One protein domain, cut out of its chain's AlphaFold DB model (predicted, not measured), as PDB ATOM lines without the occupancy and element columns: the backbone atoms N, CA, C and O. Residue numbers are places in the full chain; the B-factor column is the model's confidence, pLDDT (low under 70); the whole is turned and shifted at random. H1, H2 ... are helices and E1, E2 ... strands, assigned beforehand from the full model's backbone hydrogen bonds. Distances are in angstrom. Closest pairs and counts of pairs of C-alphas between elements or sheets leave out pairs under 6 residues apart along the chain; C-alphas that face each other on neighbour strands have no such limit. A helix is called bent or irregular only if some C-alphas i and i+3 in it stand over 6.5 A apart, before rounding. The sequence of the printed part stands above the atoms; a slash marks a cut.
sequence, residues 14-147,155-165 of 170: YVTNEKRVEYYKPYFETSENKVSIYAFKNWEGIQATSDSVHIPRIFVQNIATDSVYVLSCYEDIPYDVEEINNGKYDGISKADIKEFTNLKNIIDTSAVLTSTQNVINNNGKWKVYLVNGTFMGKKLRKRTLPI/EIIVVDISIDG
ATOM      1  N   TYR A  14     212.821 163.696 168.129       91.31
ATOM      2  CA  TYR A  14     213.281 164.154 169.438       91.31
ATOM      3  C   TYR A  14     212.181 163.912 170.463       91.31
ATOM      4  O   TYR A  14     211.070 164.430 170.308       91.31
ATOM      5  N   VAL A  15     212.487 163.122 171.487       92.94
ATOM      6  CA  VAL A  15     211.567 162.787 172.575       92.94
ATOM      7  C   VAL A  15     212.308 162.989 173.890       92.94
ATOM      8  O   VAL A  15     213.399 162.455 174.090       92.94
ATOM      9  N   THR A  16     211.722 163.761 174.800       92.81
ATOM     10  CA  THR A  16     212.291 163.967 176.134       92.81
ATOM     11  C   THR A  16     212.164 162.700 176.975       92.81
ATOM     12  O   THR A  16     211.210 161.930 176.820       92.81
ATOM     13  N   ASN A  17     213.087 162.504 177.916       93.50
ATOM     14  CA  ASN A  17     213.042 161.349 178.807       93.50
ATOM     15  C   ASN A  17     211.715 161.230 179.579       93.50
ATOM     16  O   ASN A  17     211.186 160.132 179.707       93.50
ATOM     17  N   GLU A  18     211.124 162.345 180.020       93.31
ATOM     18  CA  GLU A  18     209.818 162.353 180.699       93.31
ATOM     19  C   GLU A  18     208.706 161.746 179.833       93.31
ATOM     20  O   GLU A  18     208.003 160.834 180.270       93.31
ATOM     21  N   LYS A  19     208.594 162.186 178.571       93.81
ATOM     22  CA  LYS A  19     207.615 161.640 177.617       93.81
ATOM     23  C   LYS A  19     207.862 160.161 177.339       93.81
ATOM     24  O   LYS A  19     206.911 159.390 177.206       93.81
ATOM     25  N   ARG A  20     209.133 159.758 177.264       94.12
ATOM     26  CA  ARG A  20     209.529 158.363 177.049       94.12
ATOM     27  C   ARG A  20     209.112 157.490 178.233       94.12
ATOM     28  O   ARG A  20     208.463 156.464 178.042       94.12
ATOM     29  N   VAL A  21     209.406 157.924 179.458       94.81
ATOM     30  CA  VAL A  21     209.001 157.237 180.691       94.81
ATOM     31  C   VAL A  21     207.479 157.132 180.788       94.81
ATOM     32  O   VAL A  21     206.970 156.052 181.076       94.81
ATOM     33  N   GLU A  22     206.737 158.200 180.485       95.62
ATOM     34  CA  GLU A  22     205.269 158.164 180.471       95.62
ATOM     35  C   GLU A  22     204.737 157.160 179.436       95.62
ATOM     36  O   GLU A  22     203.827 156.370 179.714       95.62
ATOM     37  N   TYR A  23     205.323 157.149 178.237       95.50
ATOM     38  CA  TYR A  23     204.921 156.222 177.191       95.50
ATOM     39  C   TYR A  23     205.171 154.768 177.597       95.50
ATOM     40  O   TYR A  23     204.257 153.952 177.451       95.50
ATOM     41  N   TYR A  24     206.345 154.443 178.141       96.44
ATOM     42  CA  TYR A  24     206.720 153.081 178.537       96.44
ATOM     43  C   TYR A  24     206.297 152.684 179.956       96.44
ATOM     44  O   TYR A  24     206.503 151.534 180.339       96.44
ATOM     45  N   LYS A  25     205.611 153.567 180.692       95.94
ATOM     46  CA  LYS A  25     205.098 153.306 182.046       95.94
ATOM     47  C   LYS A  25     204.444 151.926 182.231       95.94
ATOM     48  O   LYS A  25     204.781 151.262 183.206       95.94
ATOM     49  N   PRO A  26     203.607 151.420 181.298       97.06
ATOM     50  CA  PRO A  26     202.994 150.103 181.466       97.06
ATOM     51  C   PRO A  26     203.990 148.940 181.583       97.06
ATOM     52  O   PRO A  26     203.673 147.947 182.227       97.06
ATOM     53  N   TYR A  27     205.184 149.033 180.986       96.75
ATOM     54  CA  TYR A  27     206.210 147.990 181.126       96.75
ATOM     55  C   TYR A  27     206.811 147.980 182.528       96.75
ATOM     56  O   TYR A  27     207.060 146.909 183.069       96.75
ATOM     57  N   PHE A  28     206.994 149.160 183.127       94.38
ATOM     58  CA  PHE A  28     207.458 149.292 184.508       94.38
ATOM     59  C   PHE A  28     206.428 148.768 185.507       94.38
ATOM     60  O   PHE A  28     206.794 148.099 186.463       94.38
ATOM     61  N   GLU A  29     205.145 149.050 185.265       93.94
ATOM     62  CA  GLU A  29     204.048 148.669 186.164       93.94
ATOM     63  C   GLU A  29     203.689 147.179 186.093       93.94
ATOM     64  O   GLU A  29     203.180 146.632 187.065       93.94
ATOM     65  N   THR A  30     203.910 146.530 184.945       92.31
ATOM     66  CA  THR A  30     203.516 145.123 184.740       92.31
ATOM     67  C   THR A  30     204.664 144.134 184.877       92.31
ATOM     68  O   THR A  30     204.407 142.956 185.108       92.31
ATOM     69  N   SER A  31     205.915 144.573 184.717       90.19
ATOM     70  CA  SER A  31     207.073 143.703 184.898       90.19
ATOM     71  C   SER A  31     207.661 143.885 186.289       90.19
ATOM     72  O   SER A  31     207.966 145.001 186.689       90.19
ATOM     73  N   GLU A  32     207.906 142.786 186.996       90.00
ATOM     74  CA  GLU A  32     208.715 142.797 188.225       90.00
ATOM     75  C   GLU A  32     210.225 142.851 187.920       90.00
ATOM     76  O   GLU A  32     211.044 143.132 188.794       90.00
ATOM     77  N   ASN A  33     210.600 142.598 186.663       93.62
ATOM     78  CA  ASN A  33     211.983 142.511 186.212       93.62
ATOM     79  C   ASN A  33     212.483 143.857 185.682       93.62
ATOM     80  O   ASN A  33     211.695 144.750 185.354       93.62
ATOM     81  N   LYS A  34     213.811 143.992 185.570       96.38
ATOM     82  CA  LYS A  34     214.453 145.215 185.080       96.38
ATOM     83  C   LYS A  34     213.913 145.610 183.710       96.38
ATOM     84  O   LYS A  34     213.897 144.807 182.777       96.38
ATOM     85  N   VAL A  35     213.570 146.883 183.575       97.75
ATOM     86  CA  VAL A  35     213.245 147.498 182.291       97.75
ATOM     87  C   VAL A  35     214.210 148.653 182.068       97.75
ATOM     88  O   VAL A  35     214.250 149.597 182.857       97.75
ATOM     89  N   SER A  36     214.980 148.573 180.988       97.75
ATOM     90  CA  SER A  36     215.949 149.582 180.566       97.75
ATOM     91  C   SER A  36     215.460 150.241 179.284       97.75
ATOM     92  O   SER A  36     215.042 149.545 178.362       97.75
ATOM     93  N   ILE A  37     215.540 151.566 179.196       97.88
ATOM     94  CA  ILE A  37     215.189 152.318 177.994       97.88
ATOM     95  C   ILE A  37     216.425 153.022 177.452       97.88
ATOM     96  O   ILE A  37     217.026 153.858 178.129       97.88
ATOM     97  N   TYR A  38     216.756 152.701 176.209       97.94
ATOM     98  CA  TYR A  38     217.815 153.314 175.434       97.94
ATOM     99  C   TYR A  38     217.215 154.241 174.379       97.94
ATOM    100  O   TYR A  38     216.237 153.884 173.723       97.94
ATOM    101  N   ALA A  39     217.816 155.413 174.208       97.00
ATOM    102  CA  ALA A  39     217.526 156.342 173.119       97.00
ATOM    103  C   ALA A  39     218.817 156.656 172.359       97.00
ATOM    104  O   ALA A  39     219.915 156.474 172.885       97.00
ATOM    105  N   PHE A  40     218.713 157.135 171.126       96.38
ATOM    106  CA  PHE A  40     219.881 157.434 170.305       96.38
ATOM    107  C   PHE A  40     220.524 158.771 170.666       96.38
ATOM    108  O   PHE A  40     219.853 159.738 171.014       96.38
ATOM    109  N   LYS A  41     221.853 158.836 170.538       93.06
ATOM    110  CA  LYS A  41     222.620 160.082 170.706       93.06
ATOM    111  C   LYS A  41     222.360 161.067 169.564       93.06
ATOM    112  O   LYS A  41     222.441 162.276 169.756       93.06
ATOM    113  N   ASN A  42     222.112 160.544 168.363       91.62
ATOM    114  CA  ASN A  42     222.051 161.303 167.119       91.62
ATOM    115  C   ASN A  42     221.286 160.542 166.016       91.62
ATOM    116  O   ASN A  42     220.780 159.436 166.224       91.62
ATOM    117  N   TRP A  43     221.172 161.162 164.839       90.31
ATOM    118  CA  TRP A  43     220.431 160.610 163.702       90.31
ATOM    119  C   TRP A  43     221.124 159.393 163.081       90.31
ATOM    120  O   TRP A  43     220.459 158.487 162.588       90.31
ATOM    121  N   GLU A  44     222.452 159.343 163.138       92.19
ATOM    122  CA  GLU A  44     223.264 158.265 162.582       92.19
ATOM    123  C   GLU A  44     222.911 156.914 163.218       92.19
ATOM    124  O   GLU A  44     222.784 155.918 162.509       92.19
ATOM    125  N   GLY A  45     222.670 156.879 164.534       92.75
ATOM    126  CA  GLY A  45     222.211 155.667 165.219       92.75
ATOM    127  C   GLY A  45     220.817 155.207 164.777       92.75
ATOM    128  O   GLY A  45     220.599 154.016 164.543       92.75
ATOM    129  N   ILE A  46     219.887 156.148 164.586       92.44
ATOM    130  CA  ILE A  46     218.539 155.860 164.066       92.44
ATOM    131  C   ILE A  46     218.627 155.277 162.653       92.44
ATOM    132  O   ILE A  46     218.001 154.254 162.369       92.44
ATOM    133  N   GLN A  47     219.416 155.910 161.781       91.12
ATOM    134  CA  GLN A  47     219.603 155.479 160.400       91.12
ATOM    135  C   GLN A  47     220.238 154.084 160.339       91.12
ATOM    136  O   GLN A  47     219.682 153.196 159.701       91.12
ATOM    137  N   ALA A  48     221.325 153.853 161.084       92.94
ATOM    138  CA  ALA A  48     221.985 152.550 161.150       92.94
ATOM    139  C   ALA A  48     221.034 151.438 161.619       92.94
ATOM    140  O   ALA A  48     221.066 150.330 161.080       92.94
ATOM    141  N   THR A  49     220.156 151.741 162.586       93.56
ATOM    142  CA  THR A  49     219.129 150.793 163.039       93.56
ATOM    143  C   THR A  49     218.144 150.496 161.924       93.56
ATOM    144  O   THR A  49     217.889 149.333 161.647       93.56
ATOM    145  N   SER A  50     217.635 151.524 161.246       90.44
ATOM    146  CA  SER A  50     216.688 151.340 160.148       90.44
ATOM    147  C   SER A  50     217.260 150.574 158.956       90.44
ATOM    148  O   SER A  50     216.500 149.905 158.261       90.44
ATOM    149  N   ASP A  51     218.560 150.696 158.695       91.19
ATOM    150  CA  ASP A  51     219.216 150.026 157.569       91.19
ATOM    151  C   ASP A  51     219.565 148.563 157.882       91.19
ATOM    152  O   ASP A  51     219.759 147.761 156.969       91.19
ATOM    153  N   SER A  52     219.661 148.211 159.170       93.06
ATOM    154  CA  SER A  52     220.219 146.927 159.620       93.06
ATOM    155  C   SER A  52     219.264 146.063 160.440       93.06
ATOM    156  O   SER A  52     219.576 144.897 160.678       93.06
ATOM    157  N   VAL A  53     218.150 146.628 160.909       93.38
ATOM    158  CA  VAL A  53     217.179 145.992 161.803       93.38
ATOM    159  C   VAL A  53     215.776 146.379 161.353       93.38
ATOM    160  O   VAL A  53     215.495 147.548 161.093       93.38
ATOM    161  N   HIS A  54     214.864 145.412 161.286       90.50
ATOM    162  CA  HIS A  54     213.458 145.720 161.033       90.50
ATOM    163  C   HIS A  54     212.874 146.533 162.197       90.50
ATOM    164  O   HIS A  54     213.242 146.340 163.353       90.50
ATOM    165  N   ILE A  55     211.950 147.454 161.914       89.25
ATOM    166  CA  ILE A  55     211.314 148.292 162.939       89.25
ATOM    167  C   ILE A  55     209.808 148.388 162.629       89.25
ATOM    168  O   ILE A  55     209.454 148.785 161.517       89.25
ATOM    169  N   PRO A  56     208.907 148.089 163.584       91.44
ATOM    170  CA  PRO A  56     209.173 147.595 164.934       91.44
ATOM    171  C   PRO A  56     209.598 146.123 164.948       91.44
ATOM    172  O   PRO A  56     209.255 145.352 164.050       91.44
ATOM    173  N   ARG A  57     210.324 145.728 165.996       94.50
ATOM    174  CA  ARG A  57     210.834 144.360 166.151       94.50
ATOM    175  C   ARG A  57     210.983 143.982 167.616       94.50
ATOM    176  O   ARG A  57     211.329 144.819 168.448       94.50
ATOM    177  N   ILE A  58     210.735 142.711 167.919       96.56
ATOM    178  CA  ILE A  58     210.957 142.127 169.242       96.56
ATOM    179  C   ILE A  58     211.904 140.947 169.085       96.56
ATOM    180  O   ILE A  58     211.572 139.995 168.380       96.56
ATOM    181  N   PHE A  59     213.046 140.999 169.767       97.56
ATOM    182  CA  PHE A  59     213.930 139.846 169.922       97.56
ATOM    183  C   PHE A  59     213.785 139.271 171.325       97.56
ATOM    184  O   PHE A  59     213.744 140.019 172.302       97.56
ATOM    185  N   VAL A  60     213.752 137.948 171.429       97.31
ATOM    186  CA  VAL A  60     213.717 137.220 172.696       97.31
ATOM    187  C   VAL A  60     214.933 136.304 172.740       97.31
ATOM    188  O   VAL A  60     215.000 135.309 172.021       97.31
ATOM    189  N   GLN A  61     215.920 136.668 173.555       97.81
ATOM    190  CA  GLN A  61     217.163 135.921 173.710       97.81
ATOM    191  C   GLN A  61     217.074 135.005 174.928       97.81
ATOM    192  O   GLN A  61     216.879 135.479 176.050       97.81
ATOM    193  N   ASN A  62     217.285 133.708 174.716       96.31
ATOM    194  CA  ASN A  62     217.620 132.772 175.778       96.31
ATOM    195  C   ASN A  62     219.113 132.904 176.081       96.31
ATOM    196  O   ASN A  62     219.943 132.438 175.307       96.31
ATOM    197  N   ILE A  63     219.473 133.515 177.204       94.50
ATOM    198  CA  ILE A  63     220.883 133.743 177.553       94.50
ATOM    199  C   ILE A  63     221.618 132.451 177.934       94.50
ATOM    200  O   ILE A  63     222.842 132.419 177.893       94.50
ATOM    201  N   ALA A  64     220.891 131.397 178.318       91.88
ATOM    202  CA  ALA A  64     221.493 130.129 178.721       91.88
ATOM    203  C   ALA A  64     221.925 129.288 177.510       91.88
ATOM    204  O   ALA A  64     222.888 128.533 177.602       91.88
ATOM    205  N   THR A  65     221.219 129.413 176.382       93.19
ATOM    206  CA  THR A  65     221.515 128.667 175.145       93.19
ATOM    207  C   THR A  65     222.018 129.550 174.006       93.19
ATOM    208  O   THR A  65     222.306 129.037 172.931       93.19
ATOM    209  N   ASP A  66     222.053 130.865 174.217       90.81
ATOM    210  CA  ASP A  66     222.288 131.910 173.212       90.81
ATOM    211  C   ASP A  66     221.338 131.861 171.996       90.81
ATOM    212  O   ASP A  66     221.594 132.429 170.936       90.81
ATOM    213  N   SER A  67     220.190 131.193 172.142       94.94
ATOM    214  CA  SER A  67     219.161 131.148 171.100       94.94
ATOM    215  C   SER A  67     218.397 132.464 171.063       94.94
ATOM    216  O   SER A  67     217.939 132.942 172.102       94.94
ATOM    217  N   VAL A  68     218.177 133.009 169.868       96.88
ATOM    218  CA  VAL A  68     217.423 134.252 169.679       96.88
ATOM    219  C   VAL A  68     216.210 133.991 168.798       96.88
ATOM    220  O   VAL A  68     216.328 133.455 167.695       96.88
ATOM    221  N   TYR A  69     215.048 134.395 169.292       95.88
ATOM    222  CA  TYR A  69     213.766 134.307 168.605       95.88
ATOM    223  C   TYR A  69     213.253 135.701 168.262       95.88
ATOM    224  O   TYR A  69     213.642 136.690 168.888       95.88
ATOM    225  N   VAL A  70     212.364 135.777 167.280       94.75
ATOM    226  CA  VAL A  70     211.688 137.008 166.873       94.75
ATOM    227  C   VAL A  70     210.194 136.835 167.054       94.75
ATOM    228  O   VAL A  70     209.626 135.871 166.546       94.75
ATOM    229  N   LEU A  71     209.563 137.813 167.707       93.06
ATOM    230  CA  LEU A  71     208.105 137.891 167.784       93.06
ATOM    231  C   LEU A  71     207.566 138.888 166.762       93.06
ATOM    232  O   LEU A  71     208.120 139.980 166.565       93.06
ATOM    233  N   SER A  72     206.454 138.522 166.132       80.81
ATOM    234  CA  SER A  72     205.743 139.408 165.216       80.81
ATOM    235  C   SER A  72     205.102 140.551 166.001       80.81
ATOM    236  O   SER A  72     204.281 140.344 166.885       80.81
ATOM    237  N   CYS A  73     205.441 141.799 165.672       76.25
ATOM    238  CA  CYS A  73     204.835 142.976 166.311       76.25
ATOM    239  C   CYS A  73     203.370 143.219 165.887       76.25
ATOM    240  O   CYS A  73     202.696 144.122 166.404       76.25
ATOM    241  N   TYR A  74     202.890 142.451 164.905       73.19
ATOM    242  CA  TYR A  74     201.604 142.642 164.242       73.19
ATOM    243  C   TYR A  74     200.634 141.475 164.426       73.19
ATOM    244  O   TYR A  74     199.431 141.711 164.287       73.19
ATOM    245  N   GLU A  75     201.145 140.295 164.776       71.62
ATOM    246  CA  GLU A  75     200.398 139.052 165.005       71.62
ATOM    247  C   GLU A  75     200.438 138.669 166.494       71.62
ATOM    248  O   GLU A  75     200.949 139.443 167.303       71.62
ATOM    249  N   ASP A  76     199.806 137.555 166.872       80.75
ATOM    250  CA  ASP A  76     199.410 137.198 168.242       80.75
ATOM    251  C   ASP A  76     200.576 137.001 169.239       80.75
ATOM    252  O   ASP A  76     200.833 135.906 169.726       80.75
ATOM    253  N   ILE A  77     201.214 138.099 169.659       90.56
ATOM    254  CA  ILE A  77     202.229 138.129 170.730       90.56
ATOM    255  C   ILE A  77     201.788 137.373 171.996       90.56
ATOM    256  O   ILE A  77     202.631 136.687 172.570       90.56
ATOM    257  N   PRO A  78     200.523 137.455 172.469       91.94
ATOM    258  CA  PRO A  78     200.089 136.640 173.602       91.94
ATOM    259  C   PRO A  78     200.298 135.137 173.387       91.94
ATOM    260  O   PRO A  78     200.727 134.458 174.314       91.94
ATOM    261  N   TYR A  79     200.033 134.643 172.174       91.19
ATOM    262  CA  TYR A  79     200.211 133.237 171.817       91.19
ATOM    263  C   TYR A  79     201.698 132.864 171.769       91.19
ATOM    264  O   TYR A  79     202.103 131.890 172.396       91.19
ATOM    265  N   ASP A  80     202.538 133.685 171.131       93.06
ATOM    266  CA  ASP A  80     203.987 133.444 171.104       93.06
ATOM    267  C   ASP A  80     204.596 133.430 172.520       93.06
ATOM    268  O   ASP A  80     205.467 132.617 172.835       93.06
ATOM    269  N   VAL A  81     204.135 134.328 173.397       94.12
ATOM    270  CA  VAL A  81     204.558 134.377 174.805       94.12
ATOM    271  C   VAL A  81     204.106 133.127 175.562       94.12
ATOM    272  O   VAL A  81     204.875 132.589 176.362       94.12
ATOM    273  N   GLU A  82     202.890 132.640 175.310       94.56
ATOM    274  CA  GLU A  82     202.394 131.387 175.880       94.56
ATOM    275  C   GLU A  82     203.251 130.192 175.438       94.56
ATOM    276  O   GLU A  82     203.681 129.396 176.276       94.56
ATOM    277  N   GLU A  83     203.580 130.095 174.151       94.19
ATOM    278  CA  GLU A  83     204.442 129.040 173.613       94.19
ATOM    279  C   GLU A  83     205.862 129.111 174.215       94.19
ATOM    280  O   GLU A  83     206.381 128.091 174.684       94.19
ATOM    281  N   ILE A  84     206.448 130.313 174.360       94.12
ATOM    282  CA  ILE A  84     207.731 130.513 175.068       94.12
ATOM    283  C   ILE A  84     207.662 130.000 176.509       94.12
ATOM    284  O   ILE A  84     208.581 129.308 176.964       94.12
ATOM    285  N   ASN A  85     206.588 130.337 177.225       95.12
ATOM    286  CA  ASN A  85     206.375 129.931 178.613       95.12
ATOM    287  C   ASN A  85     206.210 128.415 178.751       95.12
ATOM    288  O   ASN A  85     206.687 127.837 179.728       95.12
ATOM    289  N   ASN A  86     205.603 127.779 177.750       95.06
ATOM    290  CA  ASN A  86     205.416 126.334 177.661       95.06
ATOM    291  C   ASN A  86     206.647 125.589 177.112       95.06
ATOM    292  O   ASN A  86     206.629 124.361 177.033       95.06
ATOM    293  N   GLY A  87     207.714 126.301 176.734       92.62
ATOM    294  CA  GLY A  87     208.920 125.698 176.163       92.62
ATOM    295  C   GLY A  87     208.732 125.150 174.747       92.62
ATOM    296  O   GLY A  87     209.486 124.269 174.334       92.62
ATOM    297  N   LYS A  88     207.730 125.645 174.018       92.31
ATOM    298  CA  LYS A  88     207.416 125.260 172.643       92.31
ATOM    299  C   LYS A  88     207.871 126.370 171.702       92.31
ATOM    300  O   LYS A  88     207.492 127.524 171.860       92.31
ATOM    301  N   TYR A  89     208.723 126.029 170.741       89.88
ATOM    302  CA  TYR A  89     209.364 127.022 169.869       89.88
ATOM    303  C   TYR A  89     209.136 126.761 168.379       89.88
ATOM    304  O   TYR A  89     209.576 127.559 167.559       89.88
ATOM    305  N   ASP A  90     208.452 125.673 168.019       85.81
ATOM    306  CA  ASP A  90     208.316 125.224 166.626       85.81
ATOM    307  C   ASP A  90     207.559 126.232 165.744       85.81
ATOM    308  O   ASP A  90     207.817 126.320 164.545       85.81
ATOM    309  N   GLY A  91     206.659 127.025 166.337       82.81
ATOM    310  CA  GLY A  91     205.934 128.107 165.663       82.81
ATOM    311  C   GLY A  91     206.630 129.471 165.707       82.81
ATOM    312  O   GLY A  91     206.165 130.408 165.064       82.81
ATOM    313  N   ILE A  92     207.740 129.602 166.443       90.31
ATOM    314  CA  ILE A  92     208.401 130.888 166.681       90.31
ATOM    315  C   ILE A  92     209.648 130.995 165.810       90.31
ATOM    316  O   ILE A  92     210.570 130.180 165.871       90.31
ATOM    317  N   SER A  93     209.702 132.055 165.007       92.62
ATOM    318  CA  SER A  93     210.824 132.290 164.100       92.62
ATOM    319  C   SER A  93     212.123 132.542 164.868       92.62
ATOM    320  O   SER A  93     212.173 133.356 165.793       92.62
ATOM    321  N   LYS A  94     213.210 131.892 164.443       94.56
ATOM    322  CA  LYS A  94     214.561 132.248 164.894       94.56
ATOM    323  C   LYS A  94     214.983 133.582 164.281       94.56
ATOM    324  O   LYS A  94     214.657 133.875 163.132       94.56
ATOM    325  N   ALA A  95     215.713 134.378 165.052       94.44
ATOM    326  CA  ALA A  95     216.268 135.632 164.570       94.44
ATOM    327  C   ALA A  95     217.378 135.395 163.543       94.44
ATOM    328  O   ALA A  95     218.146 134.437 163.653       94.44
ATOM    329  N   ASP A  96     217.520 136.326 162.601       95.06
ATOM    330  CA  ASP A  96     218.773 136.469 161.870       95.06
ATOM    331  C   ASP A  96     219.860 136.925 162.860       95.06
ATOM    332  O   ASP A  96     219.765 137.983 163.491       95.06
ATOM    333  N   ILE A  97     220.900 136.103 163.010       93.38
ATOM    334  CA  ILE A  97     222.018 136.357 163.925       93.38
ATOM    335  C   ILE A  97     222.724 137.669 163.568       93.38
ATOM    336  O   ILE A  97     223.148 138.402 164.466       93.38
ATOM    337  N   LYS A  98     222.840 137.997 162.275       95.81
ATOM    338  CA  LYS A  98     223.481 139.235 161.825       95.81
ATOM    339  C   LYS A  98     222.636 140.445 162.208       95.81
ATOM    340  O   LYS A  98     223.182 141.412 162.730       95.81
ATOM    341  N   GLU A  99     221.320 140.367 162.009       96.19
ATOM    342  CA  GLU A  99     220.368 141.409 162.422       96.19
ATOM    343  C   GLU A  99     220.484 141.688 163.930       96.19
ATOM    344  O   GLU A  99     220.667 142.833 164.349       96.19
ATOM    345  N   PHE A 100     220.461 140.636 164.752       97.06
ATOM    346  CA  PHE A 100     220.558 140.773 166.206       97.06
ATOM    347  C   PHE A 100     221.930 141.290 166.670       97.06
ATOM    348  O   PHE A 100     222.013 142.134 167.563       97.06
ATOM    349  N   THR A 101     223.014 140.834 166.040       96.56
ATOM    350  CA  THR A 101     224.373 141.320 166.337       96.56
ATOM    351  C   THR A 101     224.513 142.804 166.003       96.56
ATOM    352  O   THR A 101     225.061 143.569 166.798       96.56
ATOM    353  N   ASN A 102     223.966 143.235 164.861       97.12
ATOM    354  CA  ASN A 102     223.939 144.643 164.478       97.12
ATOM    355  C   ASN A 102     223.181 145.482 165.508       97.12
ATOM    356  O   ASN A 102     223.694 146.516 165.927       97.12
ATOM    357  N   LEU A 103     222.010 145.018 165.962       97.44
ATOM    358  CA  LEU A 103     221.248 145.704 167.005       97.44
ATOM    359  C   LEU A 103     222.091 145.918 168.269       97.44
ATOM    360  O   LEU A 103     222.151 147.038 168.772       97.44
ATOM    361  N   LYS A 104     222.757 144.871 168.770       96.88
ATOM    362  CA  LYS A 104     223.601 144.977 169.972       96.88
ATOM    363  C   LYS A 104     224.721 146.000 169.793       96.88
ATOM    364  O   LYS A 104     224.849 146.899 170.618       96.88
ATOM    365  N   ASN A 105     225.455 145.919 168.684       97.12
ATOM    366  CA  ASN A 105     226.529 146.867 168.382       97.12
ATOM    367  C   ASN A 105     226.012 148.310 168.323       97.12
ATOM    368  O   ASN A 105     226.635 149.214 168.869       97.12
ATOM    369  N   ILE A 106     224.854 148.522 167.696       96.00
ATOM    370  CA  ILE A 106     224.232 149.842 167.583       96.00
ATOM    371  C   ILE A 106     223.837 150.398 168.959       96.00
ATOM    372  O   ILE A 106     224.051 151.587 169.211       96.00
ATOM    373  N   ILE A 107     223.281 149.570 169.850       96.31
ATOM    374  CA  ILE A 107     222.974 149.978 171.230       96.31
ATOM    375  C   ILE A 107     224.264 150.418 171.935       96.31
ATOM    376  O   ILE A 107     224.304 151.514 172.495       96.31
ATOM    377  N   ASP A 108     225.320 149.608 171.850       95.75
ATOM    378  CA  ASP A 108     226.587 149.846 172.549       95.75
ATOM    379  C   ASP A 108     227.302 151.121 172.061       95.75
ATOM    380  O   ASP A 108     227.870 151.873 172.859       95.75
ATOM    381  N   THR A 109     227.263 151.412 170.757       95.44
ATOM    382  CA  THR A 109     227.982 152.564 170.187       95.44
ATOM    383  C   THR A 109     227.151 153.843 170.171       95.44
ATOM    384  O   THR A 109     227.654 154.936 170.459       95.44
ATOM    385  N   SER A 110     225.867 153.728 169.834       95.06
ATOM    386  CA  SER A 110     225.068 154.856 169.339       95.06
ATOM    387  C   SER A 110     223.891 155.219 170.239       95.06
ATOM    388  O   SER A 110     223.304 156.289 170.054       95.06
ATOM    389  N   ALA A 111     223.564 154.384 171.228       95.75
ATOM    390  CA  ALA A 111     222.494 154.650 172.178       95.75
ATOM    391  C   ALA A 111     223.022 155.061 173.564       95.75
ATOM    392  O   ALA A 111     224.193 154.888 173.905       95.75
ATOM    393  N   VAL A 112     222.140 155.664 174.354       95.69
ATOM    394  CA  VAL A 112     222.348 156.023 175.759       95.69
ATOM    395  C   VAL A 112     221.182 155.506 176.582       95.69
ATOM    396  O   VAL A 112     220.031 155.586 176.156       95.69
ATOM    397  N   LEU A 113     221.479 154.980 177.768       96.62
ATOM    398  CA  LEU A 113     220.463 154.604 178.742       96.62
ATOM    399  C   LEU A 113     219.819 155.882 179.298       96.62
ATOM    400  O   LEU A 113     220.484 156.649 179.991       96.62
ATOM    401  N   THR A 114     218.537 156.109 179.012       95.25
ATOM    402  CA  THR A 114     217.812 157.300 179.492       95.25
ATOM    403  C   THR A 114     216.976 157.009 180.734       95.25
ATOM    404  O   THR A 114     216.708 157.903 181.536       95.25
ATOM    405  N   SER A 115     216.547 155.760 180.914       94.88
ATOM    406  CA  SER A 115     215.773 155.345 182.081       94.88
ATOM    407  C   SER A 115     215.989 153.870 182.389       94.88
ATOM    408  O   SER A 115     216.142 153.051 181.487       94.88
ATOM    409  N   THR A 116     215.972 153.527 183.671       95.19
ATOM    410  CA  THR A 116     215.919 152.146 184.146       95.19
ATOM    411  C   THR A 116     215.013 152.092 185.365       95.19
ATOM    412  O   THR A 116     215.077 152.977 186.220       95.19
ATOM    413  N   GLN A 117     214.177 151.064 185.456       93.00
ATOM    414  CA  GLN A 117     213.386 150.764 186.649       93.00
ATOM    415  C   GLN A 117     213.427 149.267 186.948       93.00
ATOM    416  O   GLN A 117     213.835 148.468 186.100       93.00
ATOM    417  N   ASN A 118     212.971 148.919 188.152       91.00
ATOM    418  CA  ASN A 118     212.945 147.567 188.699       91.00
ATOM    419  C   ASN A 118     214.345 146.947 188.848       91.00
ATOM    420  O   ASN A 118     215.370 147.562 188.541       91.00
ATOM    421  N   VAL A 119     214.391 145.731 189.389       87.38
ATOM    422  CA  VAL A 119     215.639 145.034 189.720       87.38
ATOM    423  C   VAL A 119     215.853 143.879 188.747       87.38
ATOM    424  O   VAL A 119     214.905 143.277 188.247       87.38
ATOM    425  N   ILE A 120     217.115 143.574 188.443       83.94
ATOM    426  CA  ILE A 120     217.456 142.402 187.632       83.94
ATOM    427  C   ILE A 120     217.106 141.140 188.412       83.94
ATOM    428  O   ILE A 120     217.589 140.939 189.526       83.94
ATOM    429  N   ASN A 121     216.351 140.246 187.780       82.38
ATOM    430  CA  ASN A 121     216.226 138.876 188.248       82.38
ATOM    431  C   ASN A 121     217.405 138.048 187.724       82.38
ATOM    432  O   ASN A 121     217.386 137.566 186.593       82.38
ATOM    433  N   ASN A 122     218.440 137.877 188.547       81.69
ATOM    434  CA  ASN A 122     219.662 137.159 188.160       81.69
ATOM    435  C   ASN A 122     219.439 135.673 187.827       81.69
ATOM    436  O   ASN A 122     220.314 135.057 187.228       81.69
ATOM    437  N   ASN A 123     218.278 135.113 188.178       84.94
ATOM    438  CA  ASN A 123     217.908 133.734 187.858       84.94
ATOM    439  C   ASN A 123     217.071 133.631 186.569       84.94
ATOM    440  O   ASN A 123     216.706 132.529 186.157       84.94
ATOM    441  N   GLY A 124     216.727 134.762 185.946       89.12
ATOM    442  CA  GLY A 124     216.027 134.787 184.668       89.12
ATOM    443  C   GLY A 124     216.925 134.296 183.530       89.12
ATOM    444  O   GLY A 124     218.131 134.520 183.533       89.12
ATOM    445  N   LYS A 125     216.327 133.634 182.539       94.88
ATOM    446  CA  LYS A 125     217.007 133.130 181.335       94.88
ATOM    447  C   LYS A 125     216.675 133.925 180.073       94.88
ATOM    448  O   LYS A 125     217.279 133.682 179.033       94.88
ATOM    449  N   TRP A 126     215.713 134.846 180.144       97.06
ATOM    450  CA  TRP A 126     215.241 135.588 178.979       97.06
ATOM    451  C   TRP A 126     215.589 137.066 179.051       97.06
ATOM    452  O   TRP A 126     215.290 137.738 180.037       97.06
ATOM    453  N   LYS A 127     216.138 137.590 177.957       97.81
ATOM    454  CA  LYS A 127     216.206 139.028 177.695       97.81
ATOM    455  C   LYS A 127     215.339 139.364 176.500       97.81
ATOM    456  O   LYS A 127     215.401 138.680 175.479       97.81
ATOM    457  N   VAL A 128     214.549 140.423 176.618       97.94
ATOM    458  CA  VAL A 128     213.693 140.896 175.531       97.94
ATOM    459  C   VAL A 128     214.210 142.230 175.028       97.94
ATOM    460  O   VAL A 128     214.359 143.156 175.813       97.94
ATOM    461  N   TYR A 129     214.443 142.348 173.724       98.19
ATOM    462  CA  TYR A 129     214.808 143.600 173.069       98.19
ATOM    463  C   TYR A 129     213.605 144.110 172.279       98.19
ATOM    464  O   TYR A 129     213.222 143.506 171.278       98.19
ATOM    465  N   LEU A 130     213.007 145.211 172.729       97.06
ATOM    466  CA  LEU A 130     211.889 145.874 172.062       97.06
ATOM    467  C   LEU A 130     212.413 147.067 171.258       97.06
ATOM    468  O   LEU A 130     212.647 148.138 171.814       97.06
ATOM    469  N   VAL A 131     212.562 146.886 169.948       96.12
ATOM    470  CA  VAL A 131     212.968 147.933 169.004       96.12
ATOM    471  C   VAL A 131     211.713 148.638 168.496       96.12
ATOM    472  O   VAL A 131     210.937 148.081 167.714       96.12
ATOM    473  N   ASN A 132     211.456 149.842 169.000       91.88
ATOM    474  CA  ASN A 132     210.194 150.558 168.791       91.88
ATOM    475  C   ASN A 132     210.412 152.073 168.926       91.88
ATOM    476  O   ASN A 132     211.474 152.496 169.335       91.88
ATOM    477  N   GLY A 133     209.432 152.916 168.622       91.38
ATOM    478  CA  GLY A 133     209.496 154.342 168.935       91.38
ATOM    479  C   GLY A 133     208.251 154.825 169.661       91.38
ATOM    480  O   GLY A 133     207.136 154.396 169.354       91.38
ATOM    481  N   THR A 134     208.418 155.784 170.572       91.56
ATOM    482  CA  THR A 134     207.301 156.472 171.245       91.56
ATOM    483  C   THR A 134     206.263 157.018 170.243       91.56
ATOM    484  O   THR A 134     205.053 156.921 170.464       91.56
ATOM    485  N   PHE A 135     206.708 157.485 169.069       86.38
ATOM    486  CA  PHE A 135     205.847 157.982 167.986       86.38
ATOM    487  C   PHE A 135     204.998 156.897 167.287       86.38
ATOM    488  O   PHE A 135     204.085 157.233 166.532       86.38
ATOM    489  N   MET A 136     205.258 155.602 167.512       86.25
ATOM    490  CA  MET A 136     204.475 154.506 166.914       86.25
ATOM    491  C   MET A 136     203.108 154.303 167.591       86.25
ATOM    492  O   MET A 136     202.227 153.621 167.059       86.25
ATOM    493  N   GLY A 137     202.891 154.952 168.738       86.31
ATOM    494  CA  GLY A 137     201.580 155.120 169.349       86.31
ATOM    495  C   GLY A 137     201.104 153.960 170.229       86.31
ATOM    496  O   GLY A 137     201.583 152.828 170.207       86.31
ATOM    497  N   LYS A 138     200.066 154.253 171.023       90.38
ATOM    498  CA  LYS A 138     199.576 153.384 172.111       90.38
ATOM    499  C   LYS A 138     199.108 151.997 171.651       90.38
ATOM    500  O   LYS A 138     199.104 151.076 172.463       90.38
ATOM    501  N   LYS A 139     198.687 151.837 170.388       89.38
ATOM    502  CA  LYS A 139     198.212 150.547 169.853       89.38
ATOM    503  C   LYS A 139     199.342 149.524 169.811       89.38
ATOM    504  O   LYS A 139     199.162 148.428 170.330       89.38
ATOM    505  N   LEU A 140     200.492 149.897 169.246       88.38
ATOM    506  CA  LEU A 140     201.651 149.014 169.188       88.38
ATOM    507  C   LEU A 140     202.163 148.717 170.600       88.38
ATOM    508  O   LEU A 140     202.322 147.555 170.948       88.38
ATOM    509  N   ARG A 141     202.263 149.746 171.454       92.62
ATOM    510  CA  ARG A 141     202.627 149.582 172.868       92.62
ATOM    511  C   ARG A 141     201.779 148.535 173.595       92.62
ATOM    512  O   ARG A 141     202.323 147.738 174.344       92.62
ATOM    513  N   LYS A 142     200.451 148.574 173.421       92.50
ATOM    514  CA  LYS A 142     199.530 147.615 174.052       92.50
ATOM    515  C   LYS A 142     199.722 146.200 173.509       92.50
ATOM    516  O   LYS A 142     199.653 145.259 174.283       92.50
ATOM    517  N   ARG A 143     199.959 146.063 172.200       91.62
ATOM    518  CA  ARG A 143     200.180 144.762 171.552       91.62
ATOM    519  C   ARG A 143     201.439 144.079 172.053       91.62
ATOM    520  O   ARG A 143     201.408 142.881 172.271       91.62
ATOM    521  N   THR A 144     202.508 144.841 172.259       94.50
ATOM    522  CA  THR A 144     203.801 144.312 172.702       94.50
ATOM    523  C   THR A 144     203.909 144.176 174.220       94.50
ATOM    524  O   THR A 144     204.884 143.618 174.701       94.50
ATOM    525  N   LEU A 145     202.921 144.642 174.991       95.19
ATOM    526  CA  LEU A 145     202.926 144.540 176.451       95.19
ATOM    527  C   LEU A 145     203.022 143.100 177.000       95.19
ATOM    528  O   LEU A 145     203.736 142.935 177.981       95.19
ATOM    529  N   PRO A 146     202.406 142.059 176.398       95.81
ATOM    530  CA  PRO A 146     202.484 140.687 176.909       95.81
ATOM    531  C   PRO A 146     203.905 140.123 177.038       95.81
ATOM    532  O   PRO A 146     204.109 139.174 177.781       95.81
ATOM    533  N   ILE A 147     204.924 140.713 176.399       96.44
ATOM    534  CA  ILE A 147     206.324 140.298 176.612       96.44
ATOM    535  C   ILE A 147     206.761 140.418 178.084       96.44
ATOM    536  O   ILE A 147     207.729 139.780 178.490       96.44
ATOM    537  N   GLU A 155     215.281 140.725 181.953       97.12
ATOM    538  CA  GLU A 155     215.364 142.125 181.548       97.12
ATOM    539  C   GLU A 155     214.568 142.401 180.264       97.12
ATOM    540  O   GLU A 155     214.618 141.622 179.308       97.12
ATOM    541  N   ILE A 156     213.893 143.550 180.225       98.06
ATOM    542  CA  ILE A 156     213.355 144.160 179.007       98.06
ATOM    543  C   ILE A 156     214.240 145.348 178.637       98.06
ATOM    544  O   ILE A 156     214.419 146.281 179.415       98.06
ATOM    545  N   ILE A 157     214.776 145.323 177.427       98.25
ATOM    546  CA  ILE A 157     215.634 146.345 176.845       98.25
ATOM    547  C   ILE A 157     214.825 147.025 175.747       98.25
ATOM    548  O   ILE A 157     214.650 146.499 174.650       98.25
ATOM    549  N   VAL A 158     214.293 148.198 176.050       97.94
ATOM    550  CA  VAL A 158     213.610 149.043 175.079       97.94
ATOM    551  C   VAL A 158     214.655 149.860 174.333       97.94
ATOM    552  O   VAL A 158     215.425 150.593 174.947       97.94
ATOM    553  N   VAL A 159     214.653 149.760 173.009       97.44
ATOM    554  CA  VAL A 159     215.436 150.610 172.111       97.44
ATOM    555  C   VAL A 159     214.451 151.558 171.443       97.44
ATOM    556  O   VAL A 159     213.793 151.186 170.470       97.44
ATOM    557  N   ASP A 160     214.293 152.750 172.021       96.50
ATOM    558  CA  ASP A 160     213.422 153.785 171.472       96.50
ATOM    559  C   ASP A 160     214.121 154.475 170.288       96.50
ATOM    560  O   ASP A 160     215.175 155.092 170.451       96.50
ATOM    561  N   ILE A 161     213.535 154.378 169.091       94.88
ATOM    562  CA  ILE A 161     214.037 154.973 167.842       94.88
ATOM    563  C   ILE A 161     213.811 156.496 167.827       94.88
ATOM    564  O   ILE A 161     213.202 157.041 166.911       94.88
ATOM    565  N   SER A 162     214.285 157.204 168.846       94.50
ATOM    566  CA  SER A 162     214.309 158.665 168.938       94.50
ATOM    567  C   SER A 162     215.608 159.136 169.584       94.50
ATOM    568  O   SER A 162     216.327 158.364 170.216       94.50
ATOM    569  N   ILE A 163     215.903 160.418 169.416       94.81
ATOM    570  CA  ILE A 163     216.984 161.129 170.083       94.81
ATOM    571  C   ILE A 163     216.445 161.686 171.397       94.81
ATOM    572  O   ILE A 163     215.339 162.239 171.436       94.81
ATOM    573  N   ASP A 164     217.219 161.545 172.471       89.69
ATOM    574  CA  ASP A 164     216.863 162.165 173.745       89.69
ATOM    575  C   ASP A 164     217.017 163.688 173.686       89.69
ATOM    576  O   ASP A 164     218.044 164.212 173.253       89.69
ATOM    577  N   GLY A 165     215.979 164.399 174.124       88.38
ATOM    578  CA  GLY A 165     215.988 165.854 174.249       88.38
ATOM    579  C   GLY A 165     214.934 166.564 173.405       88.38
ATOM    580  O   GLY A 165     213.959 165.975 172.934       88.38
TER     581      GLY A 165
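AT A GLANCE: This is residues 14 to 147 and 155 to 165 of the 170 residues of an uncharacterized protein of Flavobacterium alkalisoli (UniProt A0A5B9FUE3). A strongly twisted sheet of six strands forms the middle of the domain, with H1, H5 and H3 over one face and H2 and H4 over the other, three layers in which helices cover both faces of a sheet. The printed part has 145 residues, with five named helices and six named strands in the order H1 E1 H2 E2 E3 H3 H4 E4 E5 H5 E6. The sheet is mixed, in the order E3 E2 E5 E6 E1 E4, and the class is mixed, helices and strands. The whole is compact and rounded, with a radius of gyration of the C-alphas of 14.3 A and spans of 41 by 32 by 30 A.

IN THESE COORDINATES: H1, residues 17 to 30, begins with C-alpha 17 at (213.042, 161.349, 178.807) and is 19.7 A long; it is irregular, with C-alphas 23 and 26 7.7 A apart. Then come E1, residues 34 to 40, 19.9 A long, H2, residues 43 to 52, E2, residues 57 to 62, E3, residues 67 to 71, and H3, residues 77 to 85. H4, residues 97 to 110, is 19.5 A long and is followed directly by E4, residues 111 to 117. E5, residues 126 to 132, is 18.8 A long. H5, residues 138 to 147, is irregular, with C-alphas 143 and 146 7.1 A apart. E6, residues 155 to 164, is 21.6 A long, bends by 83 degrees at residue 161 and ends with C-alpha 164 at (216.863, 162.165, 173.745).

HOW THE PARTS SIT: Edge strand E3 and E2 form an antiparallel hairpin, N 69 and O 60 at 2.9 A. E2 and E5 are antiparallel, N 59 and O 129 at 2.9 A. E6 is parallel to E5, N 130 and O 157 at 2.8 A, and to E1, N 38 and O 158 at 2.8 A. E1 and edge strand E4 are antiparallel, N 37 and O 115 at 2.8 A. H1 lies over E1 and E4 at a height over the sheet of 8.9 A. On the same face, H5 touches residues 23 to 27 of H1 alone, closest C-alphas Tyr 27 and Leu 145, 6.7 A, at a steep tilt of 43 degrees, the same way. H3 touches H5, closest C-alphas Pro 78 and Pro 146, 5.7 A, at a shallow tilt of 11 degrees, the same way. On the opposite face, H2 and H4 touch, closest C-alphas Gly 45 and Ser 110, 5.1 A, at a shallow tilt of 5 degrees, opposite ways. Every O i to N i+4 pair is within hydrogen-bond range in H2, H3 and H4, against 7 of 10 in H1 and 4 of 6 in H5.

THE WHOLE: The C-alphas farthest apart, those of Asp 90 and Gly 165, are 42.0 A apart. Residues 148 to 154 are not printed, and C-alphas 147 and 155 are 10.5 A apart across the cut. The link from H3 to H4 is long, with 11 residues. The mean pLDDT of the printed part is 93.0, and no printed residue is under 70.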